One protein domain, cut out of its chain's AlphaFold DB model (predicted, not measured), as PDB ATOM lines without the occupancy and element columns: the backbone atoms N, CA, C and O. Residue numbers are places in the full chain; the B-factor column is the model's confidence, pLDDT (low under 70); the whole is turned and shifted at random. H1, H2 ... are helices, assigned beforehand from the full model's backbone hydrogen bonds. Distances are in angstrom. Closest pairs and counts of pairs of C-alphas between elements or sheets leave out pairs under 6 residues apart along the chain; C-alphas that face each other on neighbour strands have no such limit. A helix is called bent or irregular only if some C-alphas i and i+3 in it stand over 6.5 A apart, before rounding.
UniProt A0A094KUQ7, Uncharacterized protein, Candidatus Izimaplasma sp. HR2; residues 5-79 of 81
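This is residues 5 to 79 of the 81 residues of an uncharacterized protein of Candidatus Izimaplasma sp. HR2 (UniProt A0A094KUQ7). Look for three separate helices and one wide loop: H2 is in the middle, the short H1 is beside it on one side, and the long loop of residues 34 to 59 is on the other side, narrowed at a neck where residues 38 to 39 pair with residues 53 to 54. Beyond these, H3 makes a long arm clear of the other helices, and its residues 67 to 77, with the tail 78 to 79, stick out freely. The helices are loosely arranged, with H1 only near H2 and H3 touching no helix. The printed part has 75 residues with three named helices, in the order H1, H2, H3, and no named strand; the class is all helix, though under half of the residues, 37, are in named elements. The whole is compact, with a radius of gyration of the C-alphas of 13.0 A, and spans 32 by 30 by 27 A.

Find C-alpha 5 at (49.242, 2.477, -7.497); from there H1 runs through residues 5 to 11, 10.6 A from first to last C-alpha. Go on to C-alpha 22 at (48.826, -6.529, -10.094), where H2, residues 22 to 33, begins a run of 17.5 A. H2 is only just irregular: C-alphas 23 and 26 are 6.8 A apart. H3, residues 60 to 77, is the longest helix, 25.3 A, and ends at C-alpha 77 at (32.742, -4.796, -16.324). It is irregular, with C-alphas 68 and 71 7.0 A apart, and has a kink of 46 degrees near residue 71.

Start at H1 and look across to H2: they are close but not clearly touching, and their closest C-alphas, those of Phe 8 and Tyr 29, are 7.1 A apart. They run the same way at a shallow tilt of 29 degrees. After H2, look at residues 38 to 39, which pair antiparallel with residues 53 to 54. Farther along, H3 is apart from both H1 and H2. In the backbones, the O i to N i+4 pairs within hydrogen-bond range are 1 of 3 in H1, with 2 of 4 O i to N i+3 pairs, 6 of 8 in H2 and 8 of 14 in H3.

The two C-alphas farthest apart are those of Gln 43 and Phe 79, at 35.5 A. Without residues 67 to 79, which stand free, the body spans 30 by 27 by 17 A. You can read from residue 5 to residue 79 without a cut. The link from H1 to H2 is short, with 10 residues, and the link from H2 to H3 is long, with 26. In the B-factor column the mean pLDDT of the printed part is 70.7; residues 5 to 7, residue 9, residues 40 to 51 and residues 69 to 79 of this predicted model are under 70.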
ATOM      1  N   LYS A   5      48.176   3.191  -8.236       57.03
ATOM      2  CA  LYS A   5      49.242   2.477  -7.497       57.03
ATOM      3  C   LYS A   5      49.801   3.235  -6.281       57.03
ATOM      4  O   LYS A   5      50.155   2.588  -5.298       57.03
ATOM      5  N   ASP A   6      49.878   4.565  -6.321       65.06
ATOM      6  CA  ASP A   6      50.529   5.339  -5.250       65.06
ATOM      7  C   ASP A   6      49.565   5.842  -4.172       65.06
ATOM      8  O   ASP A   6      49.955   5.962  -3.011       65.06
ATOM      9  N   GLU A   7      48.306   6.111  -4.516       66.94
ATOM     10  CA  GLU A   7      47.289   6.510  -3.534       66.94
ATOM     11  C   GLU A   7      46.820   5.309  -2.704       66.94
ATOM     12  O   GLU A   7      46.683   5.419  -1.486       66.94
ATOM     13  N   PHE A   8      46.697   4.129  -3.319       71.94
ATOM     14  CA  PHE A   8      46.281   2.905  -2.626       71.94
ATOM     15  C   PHE A   8      47.284   2.452  -1.567       71.94
ATOM     16  O   PHE A   8      46.896   2.103  -0.453       71.94
ATOM     17  N   LYS A   9      48.584   2.520  -1.878       68.00
ATOM     18  CA  LYS A   9      49.649   2.187  -0.919       68.00
ATOM     19  C   LYS A   9      49.676   3.132   0.280       68.00
ATOM     20  O   LYS A   9      50.072   2.720   1.363       68.00
ATOM     21  N   LYS A  10      49.271   4.394   0.093       77.50
ATOM     22  CA  LYS A  10      49.179   5.372   1.187       77.50
ATOM     23  C   LYS A  10      47.994   5.091   2.098       77.50
ATOM     24  O   LYS A  10      48.116   5.256   3.306       77.50
ATOM     25  N   GLU A  11      46.865   4.685   1.525       79.38
ATOM     26  CA  GLU A  11      45.652   4.413   2.293       79.38
ATOM     27  C   GLU A  11      45.714   3.077   3.045       79.38
ATOM     28  O   GLU A  11      45.239   2.978   4.176       79.38
ATOM     29  N   PHE A  12      46.364   2.071   2.456       76.31
ATOM     30  CA  PHE A  12      46.502   0.739   3.040       76.31
ATOM     31  C   PHE A  12      47.981   0.337   3.183       76.31
ATOM     32  O   PHE A  12      48.429  -0.612   2.535       76.31
ATOM     33  N   PRO A  13      48.761   1.015   4.050       77.00
ATOM     34  CA  PRO A  13      50.210   0.806   4.157       77.00
ATOM     35  C   PRO A  13      50.596  -0.586   4.675       77.00
ATOM     36  O   PRO A  13      51.727  -1.024   4.487       77.00
ATOM     37  N   ASN A  14      49.658  -1.289   5.314       75.19
ATOM     38  CA  ASN A  14      49.868  -2.624   5.875       75.19
ATOM     39  C   ASN A  14      49.622  -3.754   4.861       75.19
ATOM     40  O   ASN A  14      49.834  -4.918   5.190       75.19
ATOM     41  N   ILE A  15      49.166  -3.434   3.645       75.38
ATOM     42  CA  ILE A  15      48.976  -4.419   2.580       75.38
ATOM     43  C   ILE A  15      50.267  -4.480   1.749       75.38
ATOM     44  O   ILE A  15      50.651  -3.477   1.139       75.38
ATOM     45  N   PRO A  16      50.953  -5.635   1.672       75.38
ATOM     46  CA  PRO A  16      52.191  -5.767   0.911       75.38
ATOM     47  C   PRO A  16      51.888  -5.943  -0.585       75.38
ATOM     48  O   PRO A  16      52.085  -7.007  -1.165       75.38
ATOM     49  N   PHE A  17      51.409  -4.877  -1.234       74.25
ATOM     50  CA  PHE A  17      51.025  -4.867  -2.655       74.25
ATOM     51  C   PHE A  17      52.143  -5.303  -3.615       74.25
ATOM     52  O   PHE A  17      51.871  -5.718  -4.734       74.25
ATOM     53  N   ASN A  18      53.406  -5.215  -3.199       74.38
ATOM     54  CA  ASN A  18      54.556  -5.712  -3.956       74.38
ATOM     55  C   ASN A  18      54.633  -7.247  -4.034       74.38
ATOM     56  O   ASN A  18      55.401  -7.763  -4.841       74.38
ATOM     57  N   LEU A  19      53.889  -7.956  -3.185       72.75
ATOM     58  CA  LEU A  19      53.811  -9.418  -3.142       72.75
ATOM     59  C   LEU A  19      52.487  -9.957  -3.705       72.75
ATOM     60  O   LEU A  19      52.251 -11.158  -3.655       72.75
ATOM     61  N   ILE A  20      51.624  -9.071  -4.203       73.25
ATOM     62  CA  ILE A  20      50.304  -9.392  -4.741       73.25
ATOM     63  C   ILE A  20      50.339  -9.151  -6.247       73.25
ATOM     64  O   ILE A  20      50.836  -8.109  -6.686       73.25
ATOM     65  N   ASP A  21      49.768 -10.073  -7.019       74.81
ATOM     66  CA  ASP A  21      49.615  -9.912  -8.464       74.81
ATOM     67  C   ASP A  21      48.858  -8.619  -8.797       74.81
ATOM     68  O   ASP A  21      47.856  -8.279  -8.163       74.81
ATOM     69  N   GLU A  22      49.342  -7.873  -9.795       75.94
ATOM     70  CA  GLU A  22      48.826  -6.529 -10.094       75.94
ATOM     71  C   GLU A  22      47.327  -6.526 -10.433       75.94
ATOM     72  O   GLU A  22      46.622  -5.574 -10.107       75.94
ATOM     73  N   GLU A  23      46.823  -7.608 -11.032       74.06
ATOM     74  CA  GLU A  23      45.403  -7.786 -11.364       74.06
ATOM     75  C   GLU A  23      44.487  -7.873 -10.134       74.06
ATOM     76  O   GLU A  23      43.302  -7.551 -10.217       74.06
ATOM     77  N   MET A  24      45.035  -8.240  -8.972       76.06
ATOM     78  CA  MET A  24      44.288  -8.354  -7.718       76.06
ATOM     79  C   MET A  24      44.232  -7.037  -6.939       76.06
ATOM     80  O   MET A  24      43.444  -6.921  -5.998       76.06
ATOM     81  N   HIS A  25      45.038  -6.031  -7.306       78.69
ATOM     82  CA  HIS A  25      45.131  -4.769  -6.558       78.69
ATOM     83  C   HIS A  25      43.785  -4.040  -6.514       78.69
ATOM     84  O   HIS A  25      43.363  -3.610  -5.440       78.69
ATOM     85  N   ASP A  26      43.083  -3.975  -7.646       77.25
ATOM     86  CA  ASP A  26      41.781  -3.308  -7.750       77.25
ATOM     87  C   ASP A  26      40.709  -4.027  -6.920       77.25
ATOM     88  O   ASP A  26      39.924  -3.385  -6.218       77.25
ATOM     89  N   LEU A  27      40.696  -5.365  -6.944       78.44
ATOM     90  CA  LEU A  27      39.761  -6.166  -6.154       78.44
ATOM     91  C   LEU A  27      39.992  -5.963  -4.654       78.44
ATOM     92  O   LEU A  27      39.046  -5.691  -3.914       78.44
ATOM     93  N   ILE A  28      41.243  -6.057  -4.207       79.69
ATOM     94  CA  ILE A  28      41.616  -5.866  -2.802       79.69
ATOM     95  C   ILE A  28      41.254  -4.459  -2.340       79.69
ATOM     96  O   ILE A  28      40.658  -4.296  -1.275       79.69
ATOM     97  N   TYR A  29      41.561  -3.440  -3.141       79.75
ATOM     98  CA  TYR A  29      41.188  -2.069  -2.824       79.75
ATOM     99  C   TYR A  29      39.671  -1.916  -2.670       79.75
ATOM    100  O   TYR A  29      39.211  -1.389  -1.654       79.75
ATOM    101  N   MET A  30      38.888  -2.422  -3.631       80.31
ATOM    102  CA  MET A  30      37.427  -2.360  -3.563       80.31
ATOM    103  C   MET A  30      36.891  -3.030  -2.297       80.31
ATOM    104  O   MET A  30      36.078  -2.425  -1.603       80.31
ATOM    105  N   LEU A  31      37.368  -4.235  -1.968       84.00
ATOM    106  CA  LEU A  31      36.939  -4.976  -0.779       84.00
ATOM    107  C   LEU A  31      37.238  -4.207   0.515       84.00
ATOM    108  O   LEU A  31      36.345  -4.019   1.342       84.00
ATOM    109  N   ASN A  32      38.450  -3.667   0.666       81.62
ATOM    110  CA  ASN A  32      38.789  -2.879   1.853       81.62
ATOM    111  C   ASN A  32      37.970  -1.584   1.948       81.62
ATOM    112  O   ASN A  32      37.543  -1.214   3.042       81.62
ATOM    113  N   LYS A  33      37.700  -0.914   0.821       83.00
ATOM    114  CA  LYS A  33      36.900   0.319   0.782       83.00
ATOM    115  C   LYS A  33      35.460   0.128   1.229       83.00
ATOM    116  O   LYS A  33      34.909   1.012   1.877       83.00
ATOM    117  N   ILE A  34      34.860  -1.012   0.903       82.31
ATOM    118  CA  ILE A  34      33.490  -1.335   1.323       82.31
ATOM    119  C   ILE A  34      33.429  -1.937   2.735       82.31
ATOM    120  O   ILE A  34      32.366  -2.357   3.178       82.31
ATOM    121  N   GLY A  35      34.559  -1.986   3.448       83.56
ATOM    122  CA  GLY A  35      34.642  -2.497   4.815       83.56
ATOM    123  C   GLY A  35      34.832  -4.011   4.922       83.56
ATOM    124  O   GLY A  35      34.943  -4.519   6.037       83.56
ATOM    125  N   LEU A  36      34.944  -4.731   3.800       85.38
ATOM    126  CA  LEU A  36      35.393  -6.124   3.775       85.38
ATOM    127  C   LEU A  36      36.916  -6.161   3.812       85.38
ATOM    128  O   LEU A  36      37.590  -6.403   2.808       85.38
ATOM    129  N   LYS A  37      37.459  -5.866   4.992       85.31
ATOM    130  CA  LYS A  37      38.901  -5.809   5.196       85.31
ATOM    131  C   LYS A  37      39.551  -7.121   4.787       85.31
ATOM    132  O   LYS A  37      39.181  -8.196   5.260       85.31
ATOM    133  N   THR A  38      40.550  -7.023   3.929       82.69
ATOM    134  CA  THR A  38      41.330  -8.183   3.510       82.69
ATOM    135  C   THR A  38      42.563  -8.295   4.387       82.69
ATOM    136  O   THR A  38      43.228  -7.289   4.635       82.69
ATOM    137  N   GLN A  39      42.926  -9.507   4.780       77.00
ATOM    138  CA  GLN A  39      44.257  -9.785   5.294       77.00
ATOM    139  C   GLN A  39      45.090 -10.439   4.196       77.00
ATOM    140  O   GLN A  39      44.600 -11.220   3.380       77.00
ATOM    141  N   PHE A  40      46.363 -10.076   4.142       65.50
ATOM    142  CA  PHE A  40      47.284 -10.664   3.187       65.50
ATOM    143  C   PHE A  40      47.492 -12.150   3.506       65.50
ATOM    144  O   PHE A  40      47.980 -12.495   4.579       65.50
ATOM    145  N   CYS A  41      47.145 -13.023   2.563       63.69
ATOM    146  CA  CYS A  41      47.352 -14.464   2.655       63.69
ATOM    147  C   CYS A  41      48.403 -14.890   1.642       63.69
ATOM    148  O   CYS A  41      48.069 -15.269   0.522       63.69
ATOM    149  N   CYS A  42      49.685 -14.839   2.003       54.88
ATOM    150  CA  CYS A  42      50.698 -15.467   1.158       54.88
ATOM    151  C   CYS A  42      51.740 -16.239   1.966       54.88
ATOM    152  O   CYS A  42      52.841 -15.759   2.224       54.88
ATOM    153  N   GLN A  43      51.416 -17.503   2.233       44.16
ATOM    154  CA  GLN A  43      52.317 -18.606   1.904       44.16
ATOM    155  C   GLN A  43      51.512 -19.680   1.154       44.16
ATOM    156  O   GLN A  43      50.515 -20.161   1.680       44.16
ATOM    157  N   GLY A  44      51.934 -20.056  -0.062       49.75
ATOM    158  CA  GLY A  44      51.472 -21.290  -0.723       49.75
ATOM    159  C   GLY A  44      50.617 -21.173  -1.993       49.75
ATOM    160  O   GLY A  44      50.385 -22.204  -2.614       49.75
ATOM    161  N   HIS A  45      50.188 -19.981  -2.422       57.47
ATOM    162  CA  HIS A  45      49.412 -19.839  -3.665       57.47
ATOM    163  C   HIS A  45      50.298 -19.865  -4.914       57.47
ATOM    164  O   HIS A  45      51.379 -19.269  -4.947       57.47
ATOM    165  N   GLN A  46      49.835 -20.556  -5.958       56.59
ATOM    166  CA  GLN A  46      50.445 -20.466  -7.285       56.59
ATOM    167  C   GLN A  46      50.107 -19.101  -7.911       56.59
ATOM    168  O   GLN A  46      49.039 -18.558  -7.652       56.59
ATOM    169  N   LYS A  47      50.969 -18.568  -8.791       55.50
ATOM    170  CA  LYS A  47      50.759 -17.283  -9.512       55.50
ATOM    171  C   LYS A  47      49.452 -17.192 -10.321       55.50
ATOM    172  O   LYS A  47      49.163 -16.165 -10.914       55.50
ATOM    173  N   THR A  48      48.717 -18.290 -10.440       55.50
ATOM    174  CA  THR A  48      47.466 -18.403 -11.196       55.50
ATOM    175  C   THR A  48      46.272 -18.720 -10.300       55.50
ATOM    176  O   THR A  48      45.206 -19.063 -10.804       55.50
ATOM    177  N   GLU A  49      46.443 -18.665  -8.980       59.59
ATOM    178  CA  GLU A  49      45.388 -18.907  -7.999       59.59
ATOM    179  C   GLU A  49      45.015 -17.587  -7.319       59.59
ATOM    180  O   GLU A  49      45.512 -17.296  -6.229       59.59
ATOM    181  N   PRO A  50      44.148 -16.770  -7.946       61.88
ATOM    182  CA  PRO A  50      43.688 -15.534  -7.338       61.88
ATOM    183  C   PRO A  50      42.853 -15.865  -6.100       61.88
ATOM    184  O   PRO A  50      41.692 -16.268  -6.195       61.88
ATOM    185  N   SER A  51      43.447 -15.702  -4.922       67.44
ATOM    186  CA  SER A  51      42.780 -15.871  -3.637       67.44
ATOM    187  C   SER A  51      42.849 -14.574  -2.834       67.44
ATOM    188  O   SER A  51      43.839 -13.841  -2.853       67.44
ATOM    189  N   VAL A  52      41.763 -14.264  -2.129       74.69
ATOM    190  CA  VAL A  52      41.709 -13.163  -1.165       74.69
ATOM    191  C   VAL A  52      41.321 -13.756   0.177       74.69
ATOM    192  O   VAL A  52      40.364 -14.523   0.261       74.69
ATOM    193  N   MET A  53      42.053 -13.395   1.226       79.25
ATOM    194  CA  MET A  53      41.691 -13.741   2.594       79.25
ATOM    195  C   MET A  53      41.111 -12.510   3.282       79.25
ATOM    196  O   MET A  53      41.630 -11.401   3.154       79.25
ATOM    197  N   PHE A  54      40.015 -12.698   4.006       84.69
ATOM    198  CA  PHE A  54      39.404 -11.642   4.806       84.69
ATOM    199  C   PHE A  54      39.991 -11.632   6.209       84.69
ATOM    200  O   PHE A  54      40.379 -12.687   6.712       84.69
ATOM    201  N   ALA A  55      40.091 -10.450   6.814       84.12
ATOM    202  CA  ALA A  55      40.525 -10.306   8.198       84.12
ATOM    203  C   ALA A  55      39.577 -11.066   9.143       84.12
ATOM    204  O   ALA A  55      38.402 -11.240   8.822       84.12
ATOM    205  N   GLU A  56      40.075 -11.523  10.294       84.69
ATOM    206  CA  GLU A  56      39.307 -12.378  11.217       84.69
ATOM    207  C   GLU A  56      38.008 -11.725  11.712       84.69
ATOM    208  O   GLU A  56      37.048 -12.422  12.035       84.69
ATOM    209  N   GLU A  57      37.944 -10.389  11.746       87.25
ATOM    210  CA  GLU A  57      36.729  -9.664  12.121       87.25
ATOM    211  C   GLU A  57      35.618  -9.691  11.057       87.25
ATOM    212  O   GLU A  57      34.485  -9.301  11.344       87.25
ATOM    213  N   VAL A  58      35.929 -10.102   9.825       86.69
ATOM    214  CA  VAL A  58      34.959 -10.165   8.732       86.69
ATOM    215  C   VAL A  58      34.130 -11.431   8.879       86.69
ATOM    216  O   VAL A  58      34.626 -12.550   8.786       86.69
ATOM    217  N   THR A  59      32.831 -11.245   9.077       89.38
ATOM    218  CA  THR A  59      31.893 -12.350   9.271       89.38
ATOM    219  C   THR A  59      31.344 -12.883   7.951       89.38
ATOM    220  O   THR A  59      31.150 -12.144   6.982       89.38
ATOM    221  N   ASP A  60      30.952 -14.158   7.948       85.56
ATOM    222  CA  ASP A  60      30.239 -14.786   6.831       85.56
ATOM    223  C   ASP A  60      28.984 -14.014   6.403       85.56
ATOM    224  O   ASP A  60      28.618 -14.026   5.229       85.56
ATOM    225  N   ALA A  61      28.303 -13.349   7.341       87.12
ATOM    226  CA  ALA A  61      27.124 -12.542   7.044       87.12
ATOM    227  C   ALA A  61      27.476 -11.343   6.148       87.12
ATOM    228  O   ALA A  61      26.807 -11.123   5.141       87.12
ATOM    229  N   GLN A  62      28.567 -10.638   6.464       85.00
ATOM    230  CA  GLN A  62      29.063  -9.509   5.669       85.00
ATOM    231  C   GLN A  62      29.535  -9.961   4.281       85.00
ATOM    232  O   GLN A  62      29.268  -9.295   3.281       85.00
ATOM    233  N   ILE A  63      30.190 -11.124   4.197       83.00
ATOM    234  CA  ILE A  63      30.611 -11.705   2.914       83.00
ATOM    235  C   ILE A  63      29.384 -12.061   2.065       83.00
ATOM    236  O   ILE A  63      29.328 -11.714   0.884       83.00
ATOM    237  N   LYS A  64      28.377 -12.721   2.652       83.81
ATOM    238  CA  LYS A  64      27.140 -13.098   1.949       83.81
ATOM    239  C   LYS A  64      26.377 -11.884   1.439       83.81
ATOM    240  O   LYS A  64      25.940 -11.894   0.292       83.81
ATOM    241  N   GLU A  65      26.249 -10.847   2.260       83.81
ATOM    242  CA  GLU A  65      25.612  -9.590   1.869       83.81
ATOM    243  C   GLU A  65      26.296  -8.993   0.634       83.81
ATOM    244  O   GLU A  65      25.641  -8.719  -0.372       83.81
ATOM    245  N   PHE A  66      27.627  -8.918   0.630       79.31
ATOM    246  CA  PHE A  66      28.380  -8.476  -0.543       79.31
ATOM    247  C   PHE A  66      28.170  -9.371  -1.773       79.31
ATOM    248  O   PHE A  66      27.949  -8.867  -2.878       79.31
ATOM    249  N   MET A  67      28.184 -10.696  -1.604       76.25
ATOM    250  CA  MET A  67      27.949 -11.634  -2.707       76.25
ATOM    251  C   MET A  67      26.557 -11.493  -3.326       76.25
ATOM    252  O   MET A  67      26.410 -11.674  -4.535       76.25
ATOM    253  N   CYS A  68      25.547 -11.104  -2.548       74.81
ATOM    254  CA  CYS A  68      24.224 -10.779  -3.079       74.81
ATOM    255  C   CYS A  68      24.228  -9.522  -3.971       74.81
ATOM    256  O   CYS A  68      23.381  -9.403  -4.857       74.81
ATOM    257  N   HIS A  69      25.187  -8.608  -3.792       69.25
ATOM    258  CA  HIS A  69      25.314  -7.375  -4.578       69.25
ATOM    259  C   HIS A  69      26.287  -7.481  -5.769       69.25
ATOM    260  O   HIS A  69      26.167  -6.712  -6.726       69.25
ATOM    261  N   LEU A  70      27.187  -8.470  -5.774       65.50
ATOM    262  CA  LEU A  70      28.147  -8.751  -6.853       65.50
ATOM    263  C   LEU A  70      27.547  -8.868  -8.275       65.50
ATOM    264  O   LEU A  70      28.153  -8.327  -9.206       65.50
ATOM    265  N   PRO A  71      26.362  -9.480  -8.502       57.69
ATOM    266  CA  PRO A  71      25.755  -9.570  -9.836       57.69
ATOM    267  C   PRO A  71      25.505  -8.206 -10.499       57.69
ATOM    268  O   PRO A  71      25.481  -8.108 -11.728       57.69
ATOM    269  N   ASN A  72      25.355  -7.143  -9.702       52.44
ATOM    270  CA  ASN A  72      25.176  -5.778 -10.198       52.44
ATOM    271  C   ASN A  72      26.507  -5.091 -10.546       52.44
ATOM    272  O   ASN A  72      26.518  -4.180 -11.368       52.44
ATOM    273  N   ILE A  73      27.626  -5.550  -9.976       50.94
ATOM    274  CA  ILE A  73      28.971  -5.008 -10.216       50.94
ATOM    275  C   ILE A  73      29.592  -5.645 -11.470       50.94
ATOM    276  O   ILE A  73      30.140  -4.942 -12.317       50.94
ATOM    277  N   VAL A  74      29.428  -6.960 -11.663       45.53
ATOM    278  CA  VAL A  74      29.982  -7.685 -12.830       45.53
ATOM    279  C   VAL A  74      29.352  -7.222 -14.153       45.53
ATOM    280  O   VAL A  74      30.022  -7.195 -15.185       45.53
ATOM    281  N   LYS A  75      28.093  -6.761 -14.135       37.16
ATOM    282  CA  LYS A  75      27.460  -6.149 -15.318       37.16
ATOM    283  C   LYS A  75      28.176  -4.885 -15.796       37.16
ATOM    284  O   LYS A  75      28.170  -4.638 -16.996       37.16
ATOM    285  N   ILE A  76      28.826  -4.126 -14.914       41.16
ATOM    286  CA  ILE A  76      29.543  -2.890 -15.275       41.16
ATOM    287  C   ILE A  76      30.860  -3.221 -15.999       41.16
ATOM    288  O   ILE A  76      31.232  -2.526 -16.940       41.16
ATOM    289  N   GLY A  77      31.520  -4.331 -15.651       33.50
ATOM    290  CA  GLY A  77      32.742  -4.796 -16.324       33.50
ATOM    291  C   GLY A  77      32.524  -5.343 -17.741       33.50
ATOM    292  O   GLY A  77      33.460  -5.387 -18.531       33.50
ATOM    293  N   SER A  78      31.291  -5.720 -18.102       32.34
ATOM    294  CA  SER A  78      30.964  -6.240 -19.440       32.34
ATOM    295  C   SER A  78      30.636  -5.147 -20.472       32.34
ATOM    296  O   SER A  78      30.525  -5.446 -21.659       32.34
ATOM    297  N   PHE A  79      30.513  -3.881 -20.045       33.12
ATOM    298  CA  PHE A  79      30.336  -2.727 -20.942       33.12
ATOM    299  C   PHE A  79      31.652  -2.120 -21.447       33.12
ATOM    300  O   PHE A  79      31.621  -1.224 -22.284       33.12
TER     301      PHE A  79